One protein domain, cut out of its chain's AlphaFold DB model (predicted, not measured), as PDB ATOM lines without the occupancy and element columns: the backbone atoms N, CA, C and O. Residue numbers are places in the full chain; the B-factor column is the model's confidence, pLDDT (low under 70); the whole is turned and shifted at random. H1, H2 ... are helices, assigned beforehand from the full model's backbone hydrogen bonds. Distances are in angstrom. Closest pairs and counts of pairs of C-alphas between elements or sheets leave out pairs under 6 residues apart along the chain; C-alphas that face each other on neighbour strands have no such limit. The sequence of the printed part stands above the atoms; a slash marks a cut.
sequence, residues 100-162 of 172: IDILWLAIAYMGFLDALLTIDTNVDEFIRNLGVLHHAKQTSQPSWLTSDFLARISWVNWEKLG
ATOM      1  N   ILE A 100     138.395 140.667 100.198       97.56
ATOM      2  CA  ILE A 100     137.012 141.116 100.051       97.56
ATOM      3  C   ILE A 100     136.881 142.603 100.401       97.56
ATOM      4  O   ILE A 100     136.262 143.337  99.639       97.56
ATOM      5  N   ASP A 101     137.559 143.074 101.452       95.88
ATOM      6  CA  ASP A 101     137.546 144.495 101.833       95.88
ATOM      7  C   ASP A 101     138.177 145.371 100.750       95.88
ATOM      8  O   ASP A 101     137.645 146.426 100.425       95.88
ATOM      9  N   ILE A 102     139.275 144.912 100.135       97.19
ATOM     10  CA  ILE A 102     139.908 145.619  99.010       97.19
ATOM     11  C   ILE A 102     138.913 145.791  97.854       97.19
ATOM     12  O   ILE A 102     138.855 146.865  97.261       97.19
ATOM     13  N   LEU A 103     138.124 144.760  97.534       98.00
ATOM     14  CA  LEU A 103     137.129 144.838  96.461       98.00
ATOM     15  C   LEU A 103     135.978 145.786  96.818       98.00
ATOM     16  O   LEU A 103     135.616 146.623  95.995       98.00
ATOM     17  N   TRP A 104     135.438 145.697  98.038       97.31
ATOM     18  CA  TRP A 104     134.379 146.603  98.495       97.31
ATOM     19  C   TRP A 104     134.835 148.059  98.512       97.31
ATOM     20  O   TRP A 104     134.129 148.926  97.998       97.31
ATOM     21  N   LEU A 105     136.034 148.326  99.035       96.94
ATOM     22  CA  LEU A 105     136.605 149.668  99.063       96.94
ATOM     23  C   LEU A 105     136.901 150.195  97.663       96.94
ATOM     24  O   LEU A 105     136.695 151.377  97.424       96.94
ATOM     25  N   ALA A 106     137.338 149.349  96.729       97.94
ATOM     26  CA  ALA A 106     137.546 149.764  95.346       97.94
ATOM     27  C   ALA A 106     136.234 150.207  94.682       97.94
ATOM     28  O   ALA A 106     136.196 151.270  94.068       97.94
ATOM     29  N   ILE A 107     135.155 149.432  94.849       97.38
ATOM     30  CA  ILE A 107     133.823 149.788  94.332       97.38
ATOM     31  C   ILE A 107     133.341 151.092  94.969       97.38
ATOM     32  O   ILE A 107     132.877 151.988  94.265       97.38
ATOM     33  N   ALA A 108     133.477 151.212  96.292       96.81
ATOM     34  CA  ALA A 108     133.037 152.401  97.000       96.81
ATOM     35  C   ALA A 108     133.823 153.648  96.575       96.81
ATOM     36  O   ALA A 108     133.243 154.705  96.333       96.81
ATOM     37  N   TYR A 109     135.138 153.497  96.406       97.19
ATOM     38  CA  TYR A 109     136.018 154.572  95.981       97.19
ATOM     39  C   TYR A 109     135.733 155.024  94.548       97.19
ATOM     40  O   TYR A 109     135.703 156.224  94.310       97.19
ATOM     41  N   MET A 110     135.445 154.106  93.617       96.56
ATOM     42  CA  MET A 110     134.992 154.484  92.271       96.56
ATOM     43  C   MET A 110     133.705 155.313  92.326       96.56
ATOM     44  O   MET A 110     133.676 156.408  91.776       96.56
ATOM     45  N   GLY A 111     132.685 154.856  93.063       95.88
ATOM     46  CA  GLY A 111     131.423 155.596  93.193       95.88
ATOM     47  C   GLY A 111     131.587 156.978  93.835       95.88
ATOM     48  O   GLY A 111     130.920 157.934  93.440       95.88
ATOM     49  N   PHE A 112     132.509 157.103  94.789       95.00
ATOM     50  CA  PHE A 112     132.884 158.385  95.375       95.00
ATOM     51  C   PHE A 112     133.585 159.311  94.379       95.00
ATOM     52  O   PHE A 112     133.237 160.486  94.309       95.00
ATOM     53  N   LEU A 113     134.556 158.801  93.612       94.81
ATOM     54  CA  LEU A 113     135.265 159.587  92.601       94.81
ATOM     55  C   LEU A 113     134.318 160.046  91.487       94.81
ATOM     56  O   LEU A 113     134.400 161.196  91.073       94.81
ATOM     57  N   ASP A 114     133.390 159.193  91.057       95.31
ATOM     58  CA  ASP A 114     132.361 159.564  90.085       95.31
ATOM     59  C   ASP A 114     131.492 160.707  90.620       95.31
ATOM     60  O   ASP A 114     131.291 161.707  89.933       95.31
ATOM     61  N   ALA A 115     131.036 160.614  91.873       92.50
ATOM     62  CA  ALA A 115     130.277 161.689  92.504       92.50
ATOM     63  C   ALA A 115     131.104 162.981  92.607       92.50
ATOM     64  O   ALA A 115     130.606 164.049  92.255       92.50
ATOM     65  N   LEU A 116     132.377 162.877  93.001       92.50
ATOM     66  CA  LEU A 116     133.316 163.995  93.099       92.50
ATOM     67  C   LEU A 116     133.561 164.687  91.749       92.50
ATOM     68  O   LEU A 116     133.773 165.892  91.722       92.50
ATOM     69  N   LEU A 117     133.522 163.963  90.629       91.19
ATOM     70  CA  LEU A 117     133.671 164.546  89.291       91.19
ATOM     71  C   LEU A 117     132.418 165.292  88.813       91.19
ATOM     72  O   LEU A 117     132.511 166.112  87.903       91.19
ATOM     73  N   THR A 118     131.254 165.000  89.397       90.38
ATOM     74  CA  THR A 118     129.963 165.590  88.999       90.38
ATOM     75  C   THR A 118     129.537 166.793  89.834       90.38
ATOM     76  O   THR A 118     128.490 167.373  89.554       90.38
ATOM     77  N   ILE A 119     130.291 167.158  90.873       87.75
ATOM     78  CA  ILE A 119     129.905 168.287  91.718       87.75
ATOM     79  C   ILE A 119     130.160 169.617  91.006       87.75
ATOM     80  O   ILE A 119     131.254 169.879  90.515       87.75
ATOM     81  N   ASP A 120     129.150 170.484  91.025       80.25
ATOM     82  CA  ASP A 120     129.286 171.899  90.657       80.25
ATOM     83  C   ASP A 120     129.728 172.763  91.859       80.25
ATOM     84  O   ASP A 120     129.990 173.959  91.725       80.25
ATOM     85  N   THR A 121     129.778 172.169  93.057       77.81
ATOM     86  CA  THR A 121     130.110 172.821  94.333       77.81
ATOM     87  C   THR A 121     131.555 172.549  94.761       77.81
ATOM     88  O   THR A 121     132.244 171.697  94.204       77.81
ATOM     89  N   ASN A 122     132.047 173.275  95.773       86.81
ATOM     90  CA  ASN A 122     133.369 173.002  96.345       86.81
ATOM     91  C   ASN A 122     133.393 171.594  96.987       86.81
ATOM     92  O   ASN A 122     132.443 171.190  97.664       86.81
ATOM     93  N   VAL A 123     134.503 170.871  96.805       87.06
ATOM     94  CA  VAL A 123     134.812 169.587  97.451       87.06
ATOM     95  C   VAL A 123     134.531 169.620  98.960       87.06
ATOM     96  O   VAL A 123     133.927 168.684  99.474       87.06
ATOM     97  N   ASP A 124     134.874 170.702  99.661       86.06
ATOM     98  CA  ASP A 124     134.640 170.876 101.105       86.06
ATOM     99  C   ASP A 124     133.155 170.740 101.467       86.06
ATOM    100  O   ASP A 124     132.757 170.042 102.405       86.06
ATOM    101  N   GLU A 125     132.314 171.410 100.683       87.56
ATOM    102  CA  GLU A 125     130.869 171.381 100.839       87.56
ATOM    103  C   GLU A 125     130.299 170.014 100.474       87.56
ATOM    104  O   GLU A 125     129.437 169.498 101.188       87.56
ATOM    105  N   PHE A 126     130.822 169.383  99.424       89.75
ATOM    106  CA  PHE A 126     130.446 168.024  99.058       89.75
ATOM    107  C   PHE A 126     130.751 167.012 100.173       89.75
ATOM    108  O   PHE A 126     129.867 166.240 100.550       89.75
ATOM    109  N   ILE A 127     131.952 167.045 100.766       89.38
ATOM    110  CA  ILE A 127     132.325 166.139 101.864       89.38
ATOM    111  C   ILE A 127     131.458 166.378 103.105       89.38
ATOM    112  O   ILE A 127     130.988 165.421 103.727       89.38
ATOM    113  N   ARG A 128     131.167 167.639 103.443       87.56
ATOM    114  CA  ARG A 128     130.241 167.969 104.536       87.56
ATOM    115  C   ARG A 128     128.839 167.410 104.274       87.56
ATOM    116  O   ARG A 128     128.241 166.806 105.166       87.56
ATOM    117  N   ASN A 129     128.337 167.562 103.050       88.38
ATOM    118  CA  ASN A 129     127.028 167.052 102.647       88.38
ATOM    119  C   ASN A 129     126.972 165.520 102.675       88.38
ATOM    120  O   ASN A 129     125.952 164.972 103.084       88.38
ATOM    121  N   LEU A 130     128.060 164.821 102.332       88.12
ATOM    122  CA  LEU A 130     128.153 163.365 102.492       88.12
ATOM    123  C   LEU A 130     127.970 162.939 103.950       88.12
ATOM    124  O   LEU A 130     127.229 161.992 104.217       88.12
ATOM    125  N   GLY A 131     128.581 163.659 104.894       86.00
ATOM    126  CA  GLY A 131     128.385 163.415 106.324       86.00
ATOM    127  C   GLY A 131     126.917 163.552 106.735       86.00
ATOM    128  O   GLY A 131     126.357 162.653 107.359       86.00
ATOM    129  N   VAL A 132     126.258 164.638 106.320       85.62
ATOM    130  CA  VAL A 132     124.830 164.872 106.600       85.62
ATOM    131  C   VAL A 132     123.949 163.786 105.977       85.62
ATOM    132  O   VAL A 132     123.072 163.242 106.653       85.62
ATOM    133  N   LEU A 133     124.201 163.434 104.711       82.69
ATOM    134  CA  LEU A 133     123.470 162.386 104.003       82.69
ATOM    135  C   LEU A 133     123.601 161.044 104.714       82.69
ATOM    136  O   LEU A 133     122.584 160.380 104.890       82.69
ATOM    137  N   HIS A 134     124.801 160.687 105.186       81.62
ATOM    138  CA  HIS A 134     125.045 159.450 105.927       81.62
ATOM    139  C   HIS A 134     124.204 159.337 107.217       81.62
ATOM    140  O   HIS A 134     123.786 158.242 107.602       81.62
ATOM    141  N   HIS A 135     123.884 160.459 107.866       77.56
ATOM    142  CA  HIS A 135     123.040 160.485 109.065       77.56
ATOM    143  C   HIS A 135     121.528 160.475 108.772       77.56
ATOM    144  O   HIS A 135     120.734 160.120 109.649       77.56
ATOM    145  N   ALA A 136     121.106 160.824 107.553       77.88
ATOM    146  CA  ALA A 136     119.708 160.750 107.139       77.88
ATOM    147  C   ALA A 136     119.306 159.287 106.870       77.88
ATOM    148  O   ALA A 136     120.024 158.551 106.199       77.88
ATOM    149  N   LYS A 137     118.162 158.823 107.396       64.06
ATOM    150  CA  LYS A 137     117.745 157.407 107.331       64.06
ATOM    151  C   LYS A 137     117.546 156.899 105.881       64.06
ATOM    152  O   LYS A 137     116.467 157.026 105.319       64.06
ATOM    153  N   GLN A 138     118.597 156.273 105.345       61.78
ATOM    154  CA  GLN A 138     118.731 155.236 104.299       61.78
ATOM    155  C   GLN A 138     118.077 155.376 102.907       61.78
ATOM    156  O   GLN A 138     118.576 154.731 101.992       61.78
ATOM    157  N   THR A 139     117.032 156.172 102.661       61.66
ATOM    158  CA  THR A 139     116.349 156.105 101.345       61.66
ATOM    159  C   THR A 139     117.019 156.902 100.222       61.66
ATOM    160  O   THR A 139     116.745 156.633  99.056       61.66
ATOM    161  N   SER A 140     117.898 157.855 100.538       71.25
ATOM    162  CA  SER A 140     118.542 158.745  99.554       71.25
ATOM    163  C   SER A 140     120.065 158.617  99.485       71.25
ATOM    164  O   SER A 140     120.709 159.381  98.766       71.25
ATOM    165  N   GLN A 141     120.662 157.691 100.240       80.81
ATOM    166  CA  GLN A 141     122.114 157.555 100.272       80.81
ATOM    167  C   GLN A 141     122.627 156.694  99.114       80.81
ATOM    168  O   GLN A 141     122.019 155.668  98.794       80.81
ATOM    169  N   PRO A 142     123.777 157.047  98.521       87.19
ATOM    170  CA  PRO A 142     124.446 156.168  97.577       87.19
ATOM    171  C   PRO A 142     124.859 154.856  98.250       87.19
ATOM    172  O   PRO A 142     125.395 154.859  99.356       87.19
ATOM    173  N   SER A 143     124.690 153.727  97.562       90.81
ATOM    174  CA  SER A 143     125.021 152.402  98.109       90.81
ATOM    175  C   SER A 143     126.508 152.208  98.428       90.81
ATOM    176  O   SER A 143     126.864 151.299  99.171       90.81
ATOM    177  N   TRP A 144     127.384 153.037  97.853       93.69
ATOM    178  CA  TRP A 144     128.817 153.039  98.139       93.69
ATOM    179  C   TRP A 144     129.185 153.777  99.437       93.69
ATOM    180  O   TRP A 144     130.278 153.570  99.962       93.69
ATOM    181  N   LEU A 145     128.298 154.626  99.969       92.38
ATOM    182  CA  LEU A 145     128.563 155.466 101.136       92.38
ATOM    183  C   LEU A 145     128.294 154.696 102.434       92.38
ATOM    184  O   LEU A 145     127.287 154.888 103.110       92.38
ATOM    185  N   THR A 146     129.203 153.795 102.785       92.56
ATOM    186  CA  THR A 146     129.161 153.110 104.081       92.56
ATOM    187  C   THR A 146     129.801 153.969 105.174       92.56
ATOM    188  O   THR A 146     130.610 154.853 104.893       92.56
ATOM    189  N   SER A 147     129.485 153.680 106.438       91.19
ATOM    190  CA  SER A 147     130.115 154.338 107.591       91.19
ATOM    191  C   SER A 147     131.635 154.151 107.620       91.19
ATOM    192  O   SER A 147     132.368 155.097 107.904       91.19
ATOM    193  N   ASP A 148     132.109 152.945 107.292       92.31
ATOM    194  CA  ASP A 148     133.538 152.637 107.167       92.31
ATOM    195  C   ASP A 148     134.181 153.443 106.033       92.31
ATOM    196  O   ASP A 148     135.210 154.085 106.240       92.31
ATOM    197  N   PHE A 149     133.550 153.485 104.855       93.88
ATOM    198  CA  PHE A 149     134.084 154.246 103.732       93.88
ATOM    199  C   PHE A 149     134.131 155.750 104.033       93.88
ATOM    200  O   PHE A 149     135.158 156.381 103.792       93.88
ATOM    201  N   LEU A 150     133.078 156.315 104.635       92.19
ATOM    202  CA  LEU A 150     133.035 157.722 105.043       92.19
ATOM    203  C   LEU A 150     134.196 158.082 105.982       92.19
ATOM    204  O   LEU A 150     134.851 159.101 105.780       92.19
ATOM    205  N   ALA A 151     134.507 157.230 106.963       91.19
ATOM    206  CA  ALA A 151     135.641 157.447 107.865       91.19
ATOM    207  C   ALA A 151     137.000 157.452 107.136       91.19
ATOM    208  O   ALA A 151     137.946 158.114 107.568       91.19
ATOM    209  N   ARG A 152     137.105 156.732 106.014       93.00
ATOM    210  CA  ARG A 152     138.321 156.662 105.192       93.00
ATOM    211  C   ARG A 152     138.486 157.842 104.242       93.00
ATOM    212  O   ARG A 152     139.607 158.068 103.792       93.00
ATOM    213  N   ILE A 153     137.432 158.612 103.958       91.25
ATOM    214  CA  ILE A 153     137.517 159.794 103.081       91.25
ATOM    215  C   ILE A 153     138.552 160.798 103.609       91.25
ATOM    216  O   ILE A 153     139.327 161.350 102.832       91.25
ATOM    217  N   SER A 154     138.653 160.959 104.931       87.44
ATOM    218  CA  SER A 154     139.660 161.819 105.574       87.44
ATOM    219  C   SER A 154     141.110 161.408 105.288       87.44
ATOM    220  O   SER A 154     142.026 162.188 105.525       87.44
ATOM    221  N   TRP A 155     141.323 160.194 104.776       88.88
ATOM    222  CA  TRP A 155     142.628 159.619 104.447       88.88
ATOM    223  C   TRP A 155     142.843 159.448 102.943       88.88
ATOM    224  O   TRP A 155     143.832 158.847 102.517       88.88
ATOM    225  N   VAL A 156     141.929 159.966 102.120       91.06
ATOM    226  CA  VAL A 156     142.135 160.038 100.674       91.06
ATOM    227  C   VAL A 156     143.362 160.900 100.394       91.06
ATOM    228  O   VAL A 156     143.563 161.961 100.982       91.06
ATOM    229  N   ASN A 157     144.206 160.437  99.474       88.44
ATOM    230  CA  ASN A 157     145.353 161.209  99.030       88.44
ATOM    231  C   ASN A 157     144.895 162.260  98.008       88.44
ATOM    232  O   ASN A 157     144.875 162.006  96.804       88.44
ATOM    233  N   TRP A 158     144.512 163.431  98.511       88.31
ATOM    234  CA  TRP A 158     144.038 164.557  97.705       88.31
ATOM    235  C   TRP A 158     145.110 165.109  96.756       88.31
ATOM    236  O   TRP A 158     144.787 165.497  95.636       88.31
ATOM    237  N   GLU A 159     146.389 165.046  97.141       86.69
ATOM    238  CA  GLU A 159     147.505 165.474  96.286       86.69
ATOM    239  C   GLU A 159     147.599 164.634  95.008       86.69
ATOM    240  O   GLU A 159     147.787 165.176  93.921       86.69
ATOM    241  N   LYS A 160     147.389 163.312  95.107       85.94
ATOM    242  CA  LYS A 160     147.318 162.423  93.934       85.94
ATOM    243  C   LYS A 160     146.143 162.741  93.013       85.94
ATOM    244  O   LYS A 160     146.203 162.400  91.835       85.94
ATOM    245  N   LEU A 161     145.093 163.371  93.537       86.50
ATOM    246  CA  LEU A 161     143.945 163.840  92.762       86.50
ATOM    247  C   LEU A 161     144.151 165.261  92.210       86.50
ATOM    248  O   LEU A 161     143.294 165.756  91.488       86.50
ATOM    249  N   GLY A 162     145.268 165.923  92.533       85.12
ATOM    250  CA  GLY A 162     145.512 167.319  92.162       85.12
ATOM    251  C   GLY A 162     144.600 168.313  92.890       85.12
ATOM    252  O   GLY A 162     144.464 169.451  92.445       85.12
TER     253      GLY A 162
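AT A GLANCE: This is residues 100 to 162 of the 172 residues of the protein "Helix-loop-helix protein 13" of Trichinella sp. T9 (UniProt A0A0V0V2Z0). The long helix H1 and the shorter H2 make a V, coming near each other where H1 ends and H2 begins, and the short helix H3 sits between the arms. The printed part has 63 residues with three named helices, H1, H2 and H3 in chain order, and no named strand: all helix. It is compact, with a radius of gyration of the C-alphas of 11.6 A and spans of 33 by 32 by 18 A.

HOW THE PARTS SIT: H1, residues 100 to 117, only just touches H3, residues 147 to 153, with residues 105 to 109 alone, at 3 pairs of C-alphas within 8 A; the closest C-alphas, of Leu 105 and Phe 149, are 7.0 A apart. Their tilt is steep, 60 degrees, the same way. H2, residues 123 to 135, and H3 form a helical hairpin at a shallow tilt of 10 degrees, opposite ways. They only just touch, with 3 such pairs, through residues 130 to 134 of H2 alone; the closest C-alphas, of His 134 and Ser 147, are 7.4 A apart. H1 and H2 are close but not clearly touching, the closest C-alphas, of Leu 116 and Val 123, 7.2 A apart, at a steep tilt of 55 degrees, opposite ways. In H1, H2 and H3 every O i to N i+4 pair is within hydrogen-bond range.

IN THESE COORDINATES: H1 is 26.0 A long from C-alpha 100 at (137.012, 141.116, 100.051), H2 18.9 A and H3 10.2 A, to C-alpha 153 at (137.517, 159.794, 103.081).

THE WHOLE: The C-alphas farthest apart, of Lys 137 and Gly 162, are 33.2 A apart. The printed part has no cut; the link H1 to H2 is tight, H2 to H3 long. Residues 117 to 125, of which 123 to 125 belong to H2, stand free. Residues 137 to 139 are under pLDDT 70.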